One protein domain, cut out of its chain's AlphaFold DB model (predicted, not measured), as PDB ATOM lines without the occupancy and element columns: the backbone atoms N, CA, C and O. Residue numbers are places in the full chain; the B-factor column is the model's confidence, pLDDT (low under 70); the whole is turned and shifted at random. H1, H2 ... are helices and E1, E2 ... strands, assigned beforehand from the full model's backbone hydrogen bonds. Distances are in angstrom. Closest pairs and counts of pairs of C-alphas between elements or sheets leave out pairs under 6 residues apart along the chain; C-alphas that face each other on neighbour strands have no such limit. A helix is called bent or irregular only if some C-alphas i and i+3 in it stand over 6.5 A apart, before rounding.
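What this domain is: This is residues 2 to 93 and 273 to 298 of the 389 residues of the protein "E3 ubiquitin-protein ligase" of Anoplophora glabripennis (UniProt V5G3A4). A flat body holds a two-strand hairpin, E1 and E2, with long loops at one end, and a smaller hairpin, E3 and E4, beside H3 at the other. The short helix H2 lies between them, and the bent helix H4 runs along one edge. The printed part has 118 residues, in the order H1 E1 E2 H2 E3 E4 H3 H4; both two-strand sheets are antiparallel and the class is mixed. It is compact, with a radius of gyration of the C-alphas of 15.3 A and spans of 48 by 37 by 18 A.

How they stand to each other: E1, residues 27 to 32, and E2, residues 35 to 39, form an antiparallel hairpin; N 29 and O 37, 2.9 A apart, are within hydrogen-bond range. H2, residues 57 to 64, and H3, residues 81 to 90, only just touch, with 3 pairs of C-alphas within 8 A, closest Gln 64 and Gln 81 at 5.2 A. H4, residues 275 to 297, was assigned as one helix by its hydrogen bonds but is bent: C-alphas 284 and 287 are 6.6 A apart, and its arms H4a, residues 275 to 284, and H4b, residues 287 to 297, stand at a steep tilt of 49 degrees. H2 and H4b only just touch, with 3 pairs of C-alphas within 8 A, closest Phe 58 and Ala 296 at 6.3 A, at a shallow tilt of 12 degrees, opposite ways. H1, residues 2 to 9, is close to but not clearly touching H2; the closest C-alphas, of Leu 5 and Val 62, are 7.6 A apart. E3, residues 67 to 69, and E4, residues 78 to 80, form an antiparallel hairpin, with N 68 and O 79 2.9 A apart, within hydrogen-bond range. Every O i to N i+4 pair is within hydrogen-bond range in H1, H2 and H4a, against 4 of 6 in H3 and 5 of 7 in H4b.

Where its parts are: E1 is 15.9 A long, E2 13.7 A, H3 14.6 A, H4a 15.0 A and H4b 17.0 A. H1 begins at C-alpha 2 (-30.531, -44.851, -51.933) and H4b ends at C-alpha 297 (-20.784, -57.099, -51.399).

The domain as a whole: The C-alphas of Glu 33 and Thr 274 are the two farthest apart, at 48.2 A. Residues 94 to 272 are not printed; C-alphas 93 and 273 are 17.3 A apart across the cut. The links H1 to E1 and E2 to H2 are long. The pLDDT is under 70 at residues 2 to 4, 34, 46 to 51 and 273 to 290.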
ATOM      1  N   GLU A   2     -31.066 -45.876 -52.852       54.25
ATOM      2  CA  GLU A   2     -30.531 -44.851 -51.933       54.25
ATOM      3  C   GLU A   2     -31.323 -44.730 -50.616       54.25
ATOM      4  O   GLU A   2     -30.728 -44.718 -49.544       54.25
ATOM      5  N   LYS A   3     -32.667 -44.758 -50.672       58.25
ATOM      6  CA  LYS A   3     -33.511 -44.841 -49.463       58.25
ATOM      7  C   LYS A   3     -33.193 -46.083 -48.622       58.25
ATOM      8  O   LYS A   3     -33.063 -45.968 -47.414       58.25
ATOM      9  N   THR A   4     -33.011 -47.249 -49.246       67.69
ATOM     10  CA  THR A   4     -32.678 -48.497 -48.544       67.69
ATOM     11  C   THR A   4     -31.278 -48.466 -47.919       67.69
ATOM     12  O   THR A   4     -31.119 -48.910 -46.789       67.69
ATOM     13  N   LEU A   5     -30.283 -47.885 -48.598       70.31
ATOM     14  CA  LEU A   5     -28.925 -47.701 -48.065       70.31
ATOM     15  C   LEU A   5     -28.895 -46.724 -46.888       70.31
ATOM     16  O   LEU A   5     -28.221 -46.972 -45.892       70.31
ATOM     17  N   TYR A   6     -29.640 -45.623 -46.996       72.00
ATOM     18  CA  TYR A   6     -29.737 -44.634 -45.932       72.00
ATOM     19  C   TYR A   6     -30.416 -45.212 -44.684       72.00
ATOM     20  O   TYR A   6     -29.891 -45.043 -43.586       72.00
ATOM     21  N   GLU A   7     -31.526 -45.947 -44.833       74.81
ATOM     22  CA  GLU A   7     -32.169 -46.633 -43.697       74.81
ATOM     23  C   GLU A   7     -31.248 -47.668 -43.039       74.81
ATOM     24  O   GLU A   7     -31.261 -47.814 -41.819       74.81
ATOM     25  N   LEU A   8     -30.403 -48.339 -43.819       74.50
ATOM     26  CA  LEU A   8     -29.442 -49.297 -43.286       74.50
ATOM     27  C   LEU A   8     -28.314 -48.604 -42.506       74.50
ATOM     28  O   LEU A   8     -28.000 -49.012 -41.392       74.50
ATOM     29  N   ILE A   9     -27.754 -47.508 -43.034       80.19
ATOM     30  CA  ILE A   9     -26.703 -46.744 -42.339       80.19
ATOM     31  C   ILE A   9     -27.213 -46.059 -41.068       80.19
ATOM     32  O   ILE A   9     -26.441 -45.899 -40.124       80.19
ATOM     33  N   LYS A  10     -28.503 -45.708 -40.983       83.19
ATOM     34  CA  LYS A  10     -29.086 -45.132 -39.757       83.19
ATOM     35  C   LYS A  10     -28.939 -46.015 -38.521       83.19
ATOM     36  O   LYS A  10     -28.910 -45.477 -37.416       83.19
ATOM     37  N   LYS A  11     -28.857 -47.338 -38.701       84.81
ATOM     38  CA  LYS A  11     -28.649 -48.294 -37.607       84.81
ATOM     39  C   LYS A  11     -27.267 -48.137 -36.964       84.81
ATOM     40  O   LYS A  11     -27.108 -48.402 -35.777       84.81
ATOM     41  N   TYR A  12     -26.280 -47.677 -37.733       88.31
ATOM     42  CA  TYR A  12     -24.890 -47.612 -37.307       88.31
ATOM     43  C   TYR A  12     -24.520 -46.190 -36.883       88.31
ATOM     44  O   TYR A  12     -24.392 -45.264 -37.692       88.31
ATOM     45  N   LYS A  13     -24.318 -46.023 -35.576       89.44
ATOM     46  CA  LYS A  13     -23.906 -44.763 -34.959       89.44
ATOM     47  C   LYS A  13     -22.575 -44.915 -34.252       89.44
ATOM     48  O   LYS A  13     -22.248 -45.969 -33.714       89.44
ATOM     49  N   CYS A  14     -21.819 -43.827 -34.215       87.19
ATOM     50  CA  CYS A  14     -20.597 -43.788 -33.437       87.19
ATOM     51  C   CYS A  14     -20.922 -43.880 -31.940       87.19
ATOM     52  O   CYS A  14     -21.632 -43.027 -31.417       87.19
ATOM     53  N   CYS A  15     -20.325 -44.840 -31.236       84.19
ATOM     54  CA  CYS A  15     -20.543 -45.061 -29.804       84.19
ATOM     55  C   CYS A  15     -20.028 -43.922 -28.908       84.19
ATOM     56  O   CYS A  15     -20.274 -43.934 -27.709       84.19
ATOM     57  N   ILE A  16     -19.299 -42.954 -29.476       76.38
ATOM     58  CA  ILE A  16     -18.733 -41.822 -28.736       76.38
ATOM     59  C   ILE A  16     -19.518 -40.532 -28.983       76.38
ATOM     60  O   ILE A  16     -19.771 -39.774 -28.054       76.38
ATOM     61  N   CYS A  17     -19.892 -40.245 -30.234       77.19
ATOM     62  CA  CYS A  17     -20.586 -38.999 -30.565       77.19
ATOM     63  C   CYS A  17     -22.083 -39.148 -30.839       77.19
ATOM     64  O   CYS A  17     -22.722 -38.132 -31.091       77.19
ATOM     65  N   ASP A  18     -22.604 -40.377 -30.862       80.94
ATOM     66  CA  ASP A  18     -23.975 -40.747 -31.248       80.94
ATOM     67  C   ASP A  18     -24.420 -40.239 -32.639       80.94
ATOM     68  O   ASP A  18     -25.589 -40.305 -33.018       80.94
ATOM     69  N   ARG A  19     -23.476 -39.752 -33.455       85.12
ATOM     70  CA  ARG A  19     -23.741 -39.334 -34.837       85.12
ATOM     71  C   ARG A  19     -23.626 -40.519 -35.790       85.12
ATOM     72  O   ARG A  19     -22.911 -41.490 -35.526       85.12
ATOM     73  N   LEU A  20     -24.284 -40.384 -36.940       89.25
ATOM     74  CA  LEU A  20     -24.142 -41.309 -38.063       89.25
ATOM     75  C   LEU A  20     -22.675 -41.420 -38.504       89.25
ATOM     76  O   LEU A  20     -21.911 -40.447 -38.454       89.25
ATOM     77  N   LEU A  21     -22.293 -42.615 -38.958       89.75
ATOM     78  CA  LEU A  21     -20.949 -42.921 -39.453       89.75
ATOM     79  C   LEU A  21     -20.720 -42.295 -40.834       89.75
ATOM     80  O   LEU A  21     -20.773 -42.957 -41.862       89.75
ATOM     81  N   SER A  22     -20.496 -40.985 -40.841       87.62
ATOM     82  CA  SER A  22     -20.434 -40.179 -42.060       87.62
ATOM     83  C   SER A  22     -19.064 -39.551 -42.319       87.62
ATOM     84  O   SER A  22     -18.912 -38.834 -43.295       87.62
ATOM     85  N   ILE A  23     -18.081 -39.736 -41.437       88.06
ATOM     86  CA  ILE A  23     -16.735 -39.162 -41.588       88.06
ATOM     87  C   ILE A  23     -15.716 -40.284 -41.379       88.06
ATOM     88  O   ILE A  23     -15.788 -40.947 -40.338       88.06
ATOM     89  N   PRO A  24     -14.801 -40.529 -42.335       88.62
ATOM     90  CA  PRO A  24     -13.738 -41.515 -42.202       88.62
ATOM     91  C   PRO A  24     -12.579 -41.005 -41.316       88.62
ATOM     92  O   PRO A  24     -12.395 -39.798 -41.181       88.62
ATOM     93  N   PRO A  25     -11.756 -41.896 -40.729       91.25
ATOM     94  CA  PRO A  25     -11.882 -43.347 -40.802       91.25
ATOM     95  C   PRO A  25     -13.070 -43.858 -39.978       91.25
ATOM     96  O   PRO A  25     -13.276 -43.433 -38.842       91.25
ATOM     97  N   ILE A  26     -13.842 -44.784 -40.551       92.00
ATOM     98  CA  ILE A  26     -14.865 -45.534 -39.816       92.00
ATOM     99  C   ILE A  26     -14.197 -46.810 -39.332       92.00
ATOM    100  O   ILE A  26     -13.701 -47.607 -40.127       92.00
ATOM    101  N   VAL A  27     -14.151 -46.996 -38.019       90.31
ATOM    102  CA  VAL A  27     -13.518 -48.157 -37.400       90.31
ATOM    103  C   VAL A  27     -14.513 -48.915 -36.527       90.31
ATOM    104  O   VAL A  27     -15.412 -48.321 -35.929       90.31
ATOM    105  N   ILE A  28     -14.339 -50.229 -36.471       89.31
ATOM    106  CA  ILE A  28     -15.157 -51.174 -35.718       89.31
ATOM    107  C   ILE A  28     -14.325 -51.884 -34.656       89.31
ATOM    108  O   ILE A  28     -13.133 -52.142 -34.846       89.31
ATOM    109  N   LEU A  29     -14.975 -52.192 -33.541       86.44
ATOM    110  CA  LEU A  29     -14.448 -53.022 -32.470       86.44
ATOM    111  C   LEU A  29     -15.445 -54.142 -32.181       86.44
ATOM    112  O   LEU A  29     -16.589 -53.874 -31.820       86.44
ATOM    113  N   ASN A  30     -14.988 -55.386 -32.295       84.06
ATOM    114  CA  ASN A  30     -15.786 -56.559 -31.955       84.06
ATOM    115  C   ASN A  30     -15.672 -56.784 -30.445       84.06
ATOM    116  O   ASN A  30     -14.576 -57.057 -29.957       84.06
ATOM    117  N   VAL A  31     -16.779 -56.613 -29.719       80.25
ATOM    118  CA  VAL A  31     -16.805 -56.747 -28.252       80.25
ATOM    119  C   VAL A  31     -17.196 -58.165 -27.855       80.25
ATOM    120  O   VAL A  31     -16.478 -58.791 -27.087       80.25
ATOM    121  N   ASP A  32     -18.277 -58.676 -28.446       76.12
ATOM    122  CA  ASP A  32     -18.810 -60.026 -28.238       76.12
ATOM    123  C   ASP A  32     -19.223 -60.635 -29.594       76.12
ATOM    124  O   ASP A  32     -19.226 -59.945 -30.622       76.12
ATOM    125  N   GLU A  33     -19.600 -61.919 -29.627       72.75
ATOM    126  CA  GLU A  33     -20.155 -62.547 -30.834       72.75
ATOM    127  C   GLU A  33     -21.384 -61.772 -31.339       72.75
ATOM    128  O   GLU A  33     -22.400 -61.664 -30.656       72.75
ATOM    129  N   GLY A  34     -21.277 -61.198 -32.540       68.69
ATOM    130  CA  GLY A  34     -22.349 -60.417 -33.159       68.69
ATOM    131  C   GLY A  34     -22.562 -59.010 -32.587       68.69
ATOM    132  O   GLY A  34     -23.484 -58.330 -33.031       68.69
ATOM    133  N   LYS A  35     -21.730 -58.538 -31.643       80.94
ATOM    134  CA  LYS A  35     -21.820 -57.177 -31.092       80.94
ATOM    135  C   LYS A  35     -20.603 -56.338 -31.471       80.94
ATOM    136  O   LYS A  35     -19.488 -56.572 -30.998       80.94
ATOM    137  N   GLU A  36     -20.850 -55.309 -32.275       86.81
ATOM    138  CA  GLU A  36     -19.830 -54.375 -32.750       86.81
ATOM    139  C   GLU A  36     -20.066 -52.965 -32.189       86.81
ATOM    140  O   GLU A  36     -21.195 -52.485 -32.080       86.81
ATOM    141  N   LEU A  37     -18.975 -52.293 -31.818       88.44
ATOM    142  CA  LEU A  37     -18.952 -50.861 -31.539       88.44
ATOM    143  C   LEU A  37     -18.340 -50.125 -32.724       88.44
ATOM    144  O   LEU A  37     -17.394 -50.607 -33.345       88.44
ATOM    145  N   TYR A  38     -18.835 -48.919 -32.987       89.56
ATOM    146  CA  TYR A  38     -18.413 -48.110 -34.124       89.56
ATOM    147  C   TYR A  38     -17.807 -46.789 -33.672       89.56
ATOM    148  O   TYR A  38     -18.358 -46.088 -32.822       89.56
ATOM    149  N   LYS A  39     -16.717 -46.381 -34.313       88.31
ATOM    150  CA  LYS A  39     -16.099 -45.073 -34.108       88.31
ATOM    151  C   LYS A  39     -15.895 -44.381 -35.452       88.31
ATOM    152  O   LYS A  39     -15.329 -44.956 -36.375       88.31
ATOM    153  N   CYS A  40     -16.396 -43.152 -35.566       89.94
ATOM    154  CA  CYS A  40     -16.234 -42.330 -36.766       89.94
ATOM    155  C   CYS A  40     -14.962 -41.476 -36.703       89.94
ATOM    156  O   CYS A  40     -14.387 -41.271 -35.631       89.94
ATOM    157  N   GLY A  41     -14.583 -40.895 -37.839       86.69
ATOM    158  CA  GLY A  41     -13.394 -40.062 -37.989       86.69
ATOM    159  C   GLY A  41     -13.392 -38.789 -37.150       86.69
ATOM    160  O   GLY A  41     -12.331 -38.376 -36.690       86.69
ATOM    161  N   ARG A  42     -14.569 -38.240 -36.812       81.38
ATOM    162  CA  ARG A  42     -14.687 -37.131 -35.838       81.38
ATOM    163  C   ARG A  42     -14.112 -37.507 -34.468       81.38
ATOM    164  O   ARG A  42     -13.699 -36.660 -33.688       81.38
ATOM    165  N   CYS A  43     -14.129 -38.800 -34.159       77.62
ATOM    166  CA  CYS A  43     -13.667 -39.382 -32.908       77.62
ATOM    167  C   CYS A  43     -12.293 -40.061 -33.051       77.62
ATOM    168  O   CYS A  43     -11.921 -40.859 -32.192       77.62
ATOM    169  N   LYS A  44     -11.540 -39.795 -34.134       77.62
ATOM    170  CA  LYS A  44     -10.296 -40.522 -34.454       77.62
ATOM    171  C   LYS A  44      -9.268 -40.481 -33.323       77.62
ATOM    172  O   LYS A  44      -8.673 -41.515 -33.030       77.62
ATOM    173  N   TRP A  45      -9.152 -39.341 -32.648       70.12
ATOM    174  CA  TRP A  45      -8.195 -39.107 -31.566       70.12
ATOM    175  C   TRP A  45      -8.559 -39.811 -30.254       70.12
ATOM    176  O   TRP A  45      -7.697 -40.000 -29.409       70.12
ATOM    177  N   ILE A  46      -9.810 -40.257 -30.088       64.50
ATOM    178  CA  ILE A  46     -10.280 -40.882 -28.846       64.50
ATOM    179  C   ILE A  46      -9.713 -42.291 -28.719       64.50
ATOM    180  O   ILE A  46     -10.087 -43.206 -29.468       64.50
ATOM    181  N   ILE A  47      -8.840 -42.461 -27.730       64.25
ATOM    182  CA  ILE A  47      -8.340 -43.757 -27.287       64.25
ATOM    183  C   ILE A  47      -9.428 -44.382 -26.413       64.25
ATOM    184  O   ILE A  47      -9.684 -43.940 -25.297       64.25
ATOM    185  N   TYR A  48     -10.119 -45.381 -26.957       56.88
ATOM    186  CA  TYR A  48     -11.160 -46.119 -26.250       56.88
ATOM    187  C   TYR A  48     -10.666 -47.541 -25.997       56.88
ATOM    188  O   TYR A  48     -10.655 -48.370 -26.913       56.88
ATOM    189  N   GLY A  49     -10.233 -47.786 -24.758       59.62
ATOM    190  CA  GLY A  49      -9.626 -49.045 -24.329       59.62
ATOM    191  C   GLY A  49      -8.257 -49.320 -24.965       59.62
ATOM    192  O   GLY A  49      -7.697 -48.492 -25.680       59.62
ATOM    193  N   THR A  50      -7.725 -50.516 -24.717       58.72
ATOM    194  CA  THR A  50      -6.493 -51.047 -25.337       58.72
ATOM    195  C   THR A  50      -6.776 -51.842 -26.617       58.72
ATOM    196  O   THR A  50      -5.894 -52.489 -27.180       58.72
ATOM    197  N   SER A  51      -8.032 -51.846 -27.066       68.00
ATOM    198  CA  SER A  51      -8.517 -52.761 -28.089       68.00
ATOM    199  C   SER A  51      -8.111 -52.341 -29.501       68.00
ATOM    200  O   SER A  51      -8.078 -51.159 -29.852       68.00
ATOM    201  N   ARG A  52      -7.842 -53.337 -30.350       76.62
ATOM    202  CA  ARG A  52      -7.467 -53.130 -31.750       76.62
ATOM    203  C   ARG A  52      -8.705 -52.827 -32.595       76.62
ATOM    204  O   ARG A  52      -9.447 -53.730 -32.968       76.62
ATOM    205  N   TRP A  53      -8.900 -51.551 -32.905       83.75
ATOM    206  CA  TRP A  53      -9.922 -51.087 -33.839       83.75
ATOM    207  C   TRP A  53      -9.537 -51.434 -35.281       83.75
ATOM    208  O   TRP A  53      -8.410 -51.179 -35.708       83.75
ATOM    209  N   SER A  54     -10.485 -51.967 -36.047       85.25
ATOM    210  CA  SER A  54     -10.294 -52.315 -37.459       85.25
ATOM    211  C   SER A  54     -11.053 -51.337 -38.344       85.25
ATOM    212  O   SER A  54     -12.221 -51.052 -38.099       85.25
ATOM    213  N   ARG A  55     -10.418 -50.808 -39.391       90.12
ATOM    214  CA  ARG A  55     -11.093 -49.913 -40.343       90.12
ATOM    215  C   ARG A  55     -12.146 -50.685 -41.134       90.12
ATOM    216  O   ARG A  55     -11.834 -51.719 -41.711       90.12
ATOM    217  N   ASN A  56     -13.373 -50.181 -41.191       89.38
ATOM    218  CA  ASN A  56     -14.449 -50.756 -41.991       89.38
ATOM    219  C   ASN A  56     -14.581 -49.961 -43.297       89.38
ATOM    220  O   ASN A  56     -15.265 -48.943 -43.356       89.38
ATOM    221  N   ARG A  57     -13.890 -50.425 -44.346       88.25
ATOM    222  CA  ARG A  57     -13.875 -49.752 -45.657       88.25
ATOM    223  C   ARG A  57     -15.216 -49.817 -46.371       88.25
ATOM    224  O   ARG A  57     -15.570 -48.869 -47.053       88.25
ATOM    225  N   PHE A  58     -15.975 -50.889 -46.157       85.69
ATOM    226  CA  PHE A  58     -17.311 -51.027 -46.725       85.69
ATOM    227  C   PHE A  58     -18.228 -49.886 -46.265       85.69
ATOM    228  O   PHE A  58     -18.835 -49.211 -47.090       85.69
ATOM    229  N   LEU A  59     -18.286 -49.613 -44.956       87.00
ATOM    230  CA  LEU A  59     -19.089 -48.503 -44.435       87.00
ATOM    231  C   LEU A  59     -18.624 -47.146 -44.974       87.00
ATOM    232  O   LEU A  59     -19.458 -46.279 -45.216       87.00
ATOM    233  N   GLU A  60     -17.319 -46.958 -45.191       89.56
ATOM    234  CA  GLU A  60     -16.797 -45.739 -45.818       89.56
ATOM    235  C   GLU A  60     -17.251 -45.609 -47.276       89.56
ATOM    236  O   GLU A  60     -17.712 -44.541 -47.673       89.56
ATOM    237  N   GLU A  61     -17.176 -46.686 -48.060       83.69
ATOM    238  CA  GLU A  61     -17.630 -46.716 -49.456       83.69
ATOM    239  C   GLU A  61     -19.134 -46.464 -49.574       83.69
ATOM    240  O   GLU A  61     -19.560 -45.680 -50.423       83.69
ATOM    241  N   VAL A  62     -19.948 -47.068 -48.702       82.50
ATOM    242  CA  VAL A  62     -21.392 -46.811 -48.685       82.50
ATOM    243  C   VAL A  62     -21.669 -45.371 -48.256       82.50
ATOM    244  O   VAL A  62     -22.459 -44.689 -48.908       82.50
ATOM    245  N   ALA A  63     -21.001 -44.869 -47.212       86.06
ATOM    246  CA  ALA A  63     -21.174 -43.491 -46.765       86.06
ATOM    247  C   ALA A  63     -20.837 -42.487 -47.878       86.06
ATOM    248  O   ALA A  63     -21.591 -41.537 -48.065       86.06
ATOM    249  N   GLN A  64     -19.783 -42.716 -48.672       85.19
ATOM    250  CA  GLN A  64     -19.411 -41.859 -49.813       85.19
ATOM    251  C   GLN A  64     -20.525 -41.681 -50.855       85.19
ATOM    252  O   GLN A  64     -20.512 -40.704 -51.603       85.19
ATOM    253  N   LYS A  65     -21.482 -42.611 -50.921       81.38
ATOM    254  CA  LYS A  65     -22.620 -42.573 -51.850       81.38
ATOM    255  C   LYS A  65     -23.867 -41.908 -51.275       81.38
ATOM    256  O   LYS A  65     -24.868 -41.791 -51.980       81.38
ATOM    257  N   LEU A  66     -23.824 -41.494 -50.011       82.94
ATOM    258  CA  LEU A  66     -24.959 -40.914 -49.311       82.94
ATOM    259  C   LEU A  66     -24.810 -39.409 -49.096       82.94
ATOM    260  O   LEU A  66     -23.718 -38.863 -48.915       82.94
ATOM    261  N   TYR A  67     -25.973 -38.769 -49.032       85.81
ATOM    262  CA  TYR A  67     -26.135 -37.405 -48.557       85.81
ATOM    263  C   TYR A  67     -26.583 -37.418 -47.098       85.81
ATOM    264  O   TYR A  67     -27.592 -38.040 -46.741       85.81
ATOM    265  N   PHE A  68     -25.863 -36.680 -46.264       86.56
ATOM    266  CA  PHE A  68     -26.133 -36.543 -44.842       86.56
ATOM    267  C   PHE A  68     -26.724 -35.169 -44.551       86.56
ATOM    268  O   PHE A  68     -26.310 -34.171 -45.134       86.56
ATOM    269  N   SER A  69     -27.701 -35.116 -43.652       88.56
ATOM    270  CA  SER A  69     -28.183 -33.838 -43.132       88.56
ATOM    271  C   SER A  69     -27.087 -33.185 -42.298       88.56
ATOM    272  O   SER A  69     -26.391 -33.874 -41.547       88.56
ATOM    273  N   CYS A  70     -26.955 -31.867 -42.418       88.38
ATOM    274  CA  CYS A  70     -26.072 -31.102 -41.549       88.38
ATOM    275  C   CYS A  70     -26.413 -31.368 -40.065       88.38
ATOM    276  O   CYS A  70     -27.594 -31.422 -39.712       88.38
ATOM    277  N   PRO A  71     -25.418 -31.552 -39.174       84.81
ATOM    278  CA  PRO A  71     -25.682 -31.807 -37.756       84.81
ATOM    279  C   PRO A  71     -26.214 -30.584 -36.997       84.81
ATOM    280  O   PRO A  71     -26.679 -30.741 -35.869       84.81
ATOM    281  N   TYR A  72     -26.123 -29.375 -37.562       86.81
ATOM    282  CA  TYR A  72     -26.634 -28.163 -36.926       86.81
ATOM    283  C   TYR A  72     -28.136 -28.011 -37.221       86.81
ATOM    284  O   TYR A  72     -28.491 -27.874 -38.391       86.81
ATOM    285  N   PRO A  73     -29.024 -27.993 -36.204       84.38
ATOM    286  CA  PRO A  73     -30.476 -28.106 -36.402       84.38
ATOM    287  C   PRO A  73     -31.116 -27.051 -37.309       84.38
ATOM    288  O   PRO A  73     -32.149 -27.313 -37.918       84.38
ATOM    289  N   LEU A  74     -30.524 -25.857 -37.386       85.94
ATOM    290  CA  LEU A  74     -31.020 -24.762 -38.222       85.94
ATOM    291  C   LEU A  74     -30.562 -24.871 -39.688       85.94
ATOM    292  O   LEU A  74     -31.116 -24.199 -40.554       85.94
ATOM    293  N   CYS A  75     -29.588 -25.735 -39.988       87.44
ATOM    294  CA  CYS A  75     -29.148 -25.999 -41.349       87.44
ATOM    295  C   CYS A  75     -29.967 -27.139 -41.965       87.44
ATOM    296  O   CYS A  75     -29.826 -28.301 -41.586       87.44
ATOM    297  N   LEU A  76     -30.786 -26.822 -42.971       88.12
ATOM    298  CA  LEU A  76     -31.617 -27.809 -43.673       88.12
ATOM    299  C   LEU A  76     -30.905 -28.479 -44.865       88.12
ATOM    300  O   LEU A  76     -31.506 -29.308 -45.552       88.12
ATOM    301  N   LYS A  77     -29.637 -28.131 -45.130       86.31
ATOM    302  CA  LYS A  77     -28.868 -28.674 -46.260       86.31
ATOM    303  C   LYS A  77     -28.597 -30.175 -46.069       86.31
ATOM    304  O   LYS A  77     -28.271 -30.639 -44.970       86.31
ATOM    305  N   ARG A  78     -28.681 -30.929 -47.170       87.81
ATOM    306  CA  ARG A  78     -28.194 -32.312 -47.278       87.81
ATOM    307  C   ARG A  78     -26.936 -32.319 -48.127       87.81
ATOM    308  O   ARG A  78     -26.939 -31.768 -49.216       87.81
ATOM    309  N   ILE A  79     -25.879 -32.940 -47.629       88.19
ATOM    310  CA  ILE A  79     -24.528 -32.733 -48.150       88.19
ATOM    311  C   ILE A  79     -23.891 -34.084 -48.435       88.19
ATOM    312  O   ILE A  79     -23.989 -34.986 -47.592       88.19
ATOM    313  N   PRO A  80     -23.252 -34.260 -49.603       88.06
ATOM    314  CA  PRO A  80     -22.554 -35.495 -49.902       88.06
ATOM    315  C   PRO A  80     -21.414 -35.687 -48.902       88.06
ATOM    316  O   PRO A  80     -20.696 -34.745 -48.567       88.06
ATOM    317  N   GLN A  81     -21.220 -36.925 -48.451       88.50
ATOM    318  CA  GLN A  81     -20.230 -37.303 -47.437       88.50
ATOM    319  C   GLN A  81     -18.860 -36.628 -47.613       88.50
ATOM    320  O   GLN A  81     -18.303 -36.105 -46.652       88.50
ATOM    321  N   ARG A  82     -18.350 -36.587 -48.850       86.25
ATOM    322  CA  ARG A  82     -17.034 -36.024 -49.197       86.25
ATOM    323  C   ARG A  82     -16.856 -34.540 -48.844       86.25
ATOM    324  O   ARG A  82     -15.729 -34.115 -48.644       86.25
ATOM    325  N   ARG A  83     -17.948 -33.765 -48.800       87.12
ATOM    326  CA  ARG A  83     -17.964 -32.331 -48.450       87.12
ATOM    327  C   ARG A  83     -18.533 -32.075 -47.054       87.12
ATOM    328  O   ARG A  83     -18.586 -30.936 -46.611       87.12
ATOM    329  N   LEU A  84     -18.994 -33.117 -46.361       88.12
ATOM    330  CA  LEU A  84     -19.691 -32.958 -45.089       88.12
ATOM    331  C   LEU A  84     -18.779 -32.381 -44.000       88.12
ATOM    332  O   LEU A  84     -19.234 -31.538 -43.240       88.12
ATOM    333  N   GLU A  85     -17.515 -32.810 -43.937       85.38
ATOM    334  CA  GLU A  85     -16.541 -32.277 -42.969       85.38
ATOM    335  C   GLU A  85     -16.312 -30.780 -43.193       85.38
ATOM    336  O   GLU A  85     -16.507 -29.979 -42.285       85.38
ATOM    337  N   GLU A  86     -16.016 -30.404 -44.437       84.38
ATOM    338  CA  GLU A  86     -15.815 -29.015 -44.851       84.38
ATOM    339  C   GLU A  86     -17.045 -28.145 -44.567       84.38
ATOM    340  O   GLU A  86     -16.918 -27.040 -44.037       84.38
ATOM    341  N   HIS A  87     -18.249 -28.644 -44.854       87.25
ATOM    342  CA  HIS A  87     -19.460 -27.920 -44.493       87.25
ATOM    343  C   HIS A  87     -19.650 -27.821 -42.978       87.25
ATOM    344  O   HIS A  87     -20.088 -26.786 -42.496       87.25
ATOM    345  N   GLU A  88     -19.366 -28.865 -42.197       86.44
ATOM    346  CA  GLU A  88     -19.510 -28.805 -40.737       86.44
ATOM    347  C   GLU A  88     -18.621 -27.729 -40.106       86.44
ATOM    348  O   GLU A  88     -19.032 -27.103 -39.124       86.44
ATOM    349  N   GLU A  89     -17.443 -27.484 -40.677       82.56
ATOM    350  CA  GLU A  89     -16.527 -26.420 -40.257       82.56
ATOM    351  C   GLU A  89     -16.996 -25.025 -40.698       82.56
ATOM    352  O   GLU A  89     -16.794 -24.045 -39.973       82.56
ATOM    353  N   ASN A  90     -17.672 -24.943 -41.847       83.50
ATOM    354  CA  ASN A  90     -18.091 -23.695 -42.487       83.50
ATOM    355  C   ASN A  90     -19.583 -23.385 -42.382       83.50
ATOM    356  O   ASN A  90     -20.020 -22.345 -42.865       83.50
ATOM    357  N   CYS A  91     -20.390 -24.217 -41.732       86.31
ATOM    358  CA  CYS A  91     -21.829 -24.004 -41.655       86.31
ATOM    359  C   CYS A  91     -22.137 -22.682 -40.937       86.31
ATOM    360  O   CYS A  91     -21.647 -22.448 -39.835       86.31
ATOM    361  N   HIS A  92     -22.983 -21.834 -41.526       84.81
ATOM    362  CA  HIS A  92     -23.429 -20.584 -40.892       84.81
ATOM    363  C   HIS A  92     -24.126 -20.830 -39.542       84.81
ATOM    364  O   HIS A  92     -23.955 -20.076 -38.593       84.81
ATOM    365  N   TYR A  93     -24.827 -21.957 -39.414       87.50
ATOM    366  CA  TYR A  93     -25.479 -22.370 -38.170       87.50
ATOM    367  C   TYR A  93     -24.556 -23.125 -37.212       87.50
ATOM    368  O   TYR A  93     -25.033 -23.734 -36.250       87.50
ATOM    369  N   MET A 273     -21.665 -22.648 -54.086       48.41
ATOM    370  CA  MET A 273     -22.113 -23.561 -55.137       48.41
ATOM    371  C   MET A 273     -23.489 -23.119 -55.632       48.41
ATOM    372  O   MET A 273     -24.405 -22.884 -54.842       48.41
ATOM    373  N   THR A 274     -23.643 -23.001 -56.948       47.75
ATOM    374  CA  THR A 274     -24.934 -22.659 -57.552       47.75
ATOM    375  C   THR A 274     -25.919 -23.818 -57.371       47.75
ATOM    376  O   THR A 274     -25.539 -24.990 -57.411       47.75
ATOM    377  N   GLU A 275     -27.212 -23.518 -57.208       52.59
ATOM    378  CA  GLU A 275     -28.273 -24.538 -57.093       52.59
ATOM    379  C   GLU A 275     -28.310 -25.537 -58.272       52.59
ATOM    380  O   GLU A 275     -28.958 -26.584 -58.189       52.59
ATOM    381  N   GLU A 276     -27.656 -25.215 -59.390       49.38
ATOM    382  CA  GLU A 276     -27.562 -26.053 -60.585       49.38
ATOM    383  C   GLU A 276     -26.535 -27.189 -60.439       49.38
ATOM    384  O   GLU A 276     -26.781 -28.298 -60.924       49.38
ATOM    385  N   GLU A 277     -25.433 -26.971 -59.713       53.06
ATOM    386  CA  GLU A 277     -24.411 -27.997 -59.452       53.06
ATOM    387  C   GLU A 277     -24.926 -29.075 -58.483       53.06
ATOM    388  O   GLU A 277     -24.709 -30.270 -58.704       53.06
ATOM    389  N   ASP A 278     -25.705 -28.668 -57.478       52.44
ATOM    390  CA  ASP A 278     -26.338 -29.561 -56.493       52.44
ATOM    391  C   ASP A 278     -27.401 -30.472 -57.152       52.44
ATOM    392  O   ASP A 278     -27.496 -31.676 -56.886       52.44
ATOM    393  N   ARG A 279     -28.159 -29.939 -58.128       54.53
ATOM    394  CA  ARG A 279     -29.138 -30.719 -58.919       54.53
ATOM    395  C   ARG A 279     -28.479 -31.716 -59.875       54.53
ATOM    396  O   ARG A 279     -29.064 -32.775 -60.128       54.53
ATOM    397  N   ASN A 280     -27.305 -31.398 -60.421       49.84
ATOM    398  CA  ASN A 280     -26.581 -32.292 -61.328       49.84
ATOM    399  C   ASN A 280     -25.868 -33.429 -60.576       49.84
ATOM    400  O   ASN A 280     -25.963 -34.582 -61.008       49.84
ATOM    401  N   GLU A 281     -25.248 -33.162 -59.419       52.72
ATOM    402  CA  GLU A 281     -24.648 -34.212 -58.575       52.72
ATOM    403  C   GLU A 281     -25.705 -35.185 -58.015       52.72
ATOM    404  O   GLU A 281     -25.489 -36.404 -58.003       52.72
ATOM    405  N   GLY A 282     -26.888 -34.687 -57.629       49.53
ATOM    406  CA  GLY A 282     -28.001 -35.519 -57.157       49.53
ATOM    407  C   GLY A 282     -28.587 -36.461 -58.222       49.53
ATOM    408  O   GLY A 282     -29.038 -37.560 -57.896       49.53
ATOM    409  N   LYS A 283     -28.546 -36.081 -59.509       45.56
ATOM    410  CA  LYS A 283     -29.033 -36.924 -60.620       45.56
ATOM    411  C   LYS A 283     -28.026 -38.007 -61.026       45.56
ATOM    412  O   LYS A 283     -28.437 -39.153 -61.218       45.56
ATOM    413  N   PHE A 284     -26.727 -37.690 -61.075       45.56
ATOM    414  CA  PHE A 284     -25.662 -38.653 -61.412       45.56
ATOM    415  C   PHE A 284     -25.450 -39.744 -60.343       45.56
ATOM    416  O   PHE A 284     -25.060 -40.867 -60.674       45.56
ATOM    417  N   ALA A 285     -25.753 -39.465 -59.070       49.53
ATOM    418  CA  ALA A 285     -25.593 -40.429 -57.975       49.53
ATOM    419  C   ALA A 285     -26.545 -41.644 -58.068       49.53
ATOM    420  O   ALA A 285     -26.216 -42.735 -57.603       49.53
ATOM    421  N   SER A 286     -27.716 -41.504 -58.696       52.19
ATOM    422  CA  SER A 286     -28.793 -42.504 -58.594       52.19
ATOM    423  C   SER A 286     -28.551 -43.820 -59.362       52.19
ATOM    424  O   SER A 286     -28.973 -44.876 -58.888       52.19
ATOM    425  N   GLN A 287     -27.825 -43.790 -60.488       46.88
ATOM    426  CA  GLN A 287     -27.489 -44.976 -61.302       46.88
ATOM    427  C   GLN A 287     -26.145 -45.619 -60.899       46.88
ATOM    428  O   GLN A 287     -25.973 -46.829 -61.017       46.88
ATOM    429  N   SER A 288     -25.225 -44.833 -60.325       57.41
ATOM    430  CA  SER A 288     -23.888 -45.262 -59.873       57.41
ATOM    431  C   SER A 288     -23.892 -46.107 -58.586       57.41
ATOM    432  O   SER A 288     -22.934 -46.839 -58.323       57.41
ATOM    433  N   ASN A 289     -24.947 -46.012 -57.771       65.31
ATOM    434  CA  ASN A 289     -24.967 -46.585 -56.422       65.31
ATOM    435  C   ASN A 289     -25.209 -48.104 -56.392       65.31
ATOM    436  O   ASN A 289     -24.744 -48.766 -55.467       65.31
ATOM    437  N   VAL A 290     -25.887 -48.664 -57.402       67.00
ATOM    438  CA  VAL A 290     -26.196 -50.106 -57.469       67.00
ATOM    439  C   VAL A 290     -24.934 -50.935 -57.674       67.00
ATOM    440  O   VAL A 290     -24.647 -51.841 -56.894       67.00
ATOM    441  N   GLU A 291     -24.141 -50.564 -58.676       72.44
ATOM    442  CA  GLU A 291     -22.909 -51.266 -59.028       72.44
ATOM    443  C   GLU A 291     -21.846 -51.146 -57.927       72.44
ATOM    444  O   GLU A 291     -21.079 -52.072 -57.671       72.44
ATOM    445  N   ALA A 292     -21.816 -50.007 -57.230       72.12
ATOM    446  CA  ALA A 292     -20.923 -49.801 -56.096       72.12
ATOM    447  C   ALA A 292     -21.256 -50.746 -54.931       72.12
ATOM    448  O   ALA A 292     -20.364 -51.424 -54.427       72.12
ATOM    449  N   VAL A 293     -22.533 -50.840 -54.547       75.12
ATOM    450  CA  VAL A 293     -22.990 -51.749 -53.482       75.12
ATOM    451  C   VAL A 293     -22.771 -53.206 -53.871       75.12
ATOM    452  O   VAL A 293     -22.270 -53.988 -53.069       75.12
ATOM    453  N   ARG A 294     -23.087 -53.555 -55.121       78.81
ATOM    454  CA  ARG A 294     -22.824 -54.873 -55.696       78.81
ATOM    455  C   ARG A 294     -21.352 -55.250 -55.546       78.81
ATOM    456  O   ARG A 294     -21.059 -56.274 -54.942       78.81
ATOM    457  N   ARG A 295     -20.439 -54.393 -56.009       82.12
ATOM    458  CA  ARG A 295     -18.989 -54.609 -55.897       82.12
ATOM    459  C   ARG A 295     -18.537 -54.743 -54.446       82.12
ATOM    460  O   ARG A 295     -17.736 -55.621 -54.147       82.12
ATOM    461  N   ALA A 296     -19.063 -53.909 -53.555       82.06
ATOM    462  CA  ALA A 296     -18.706 -53.907 -52.140       82.06
ATOM    463  C   ALA A 296     -19.193 -55.176 -51.399       82.06
ATOM    464  O   ALA A 296     -18.573 -55.604 -50.425       82.06
ATOM    465  N   LEU A 297     -20.268 -55.811 -51.884       88.00
ATOM    466  CA  LEU A 297     -20.784 -57.099 -51.399       88.00
ATOM    467  C   LEU A 297     -20.160 -58.319 -52.100       88.00
ATOM    468  O   LEU A 297     -20.399 -59.450 -51.676       88.00
ATOM    469  N   SER A 298     -19.354 -58.126 -53.145       89.31
ATOM    470  CA  SER A 298     -18.669 -59.201 -53.869       89.31
ATOM    471  C   SER A 298     -17.261 -59.443 -53.324       89.31
ATOM    472  O   SER A 298     -16.530 -58.520 -52.967       89.31
TER     473      SER A 298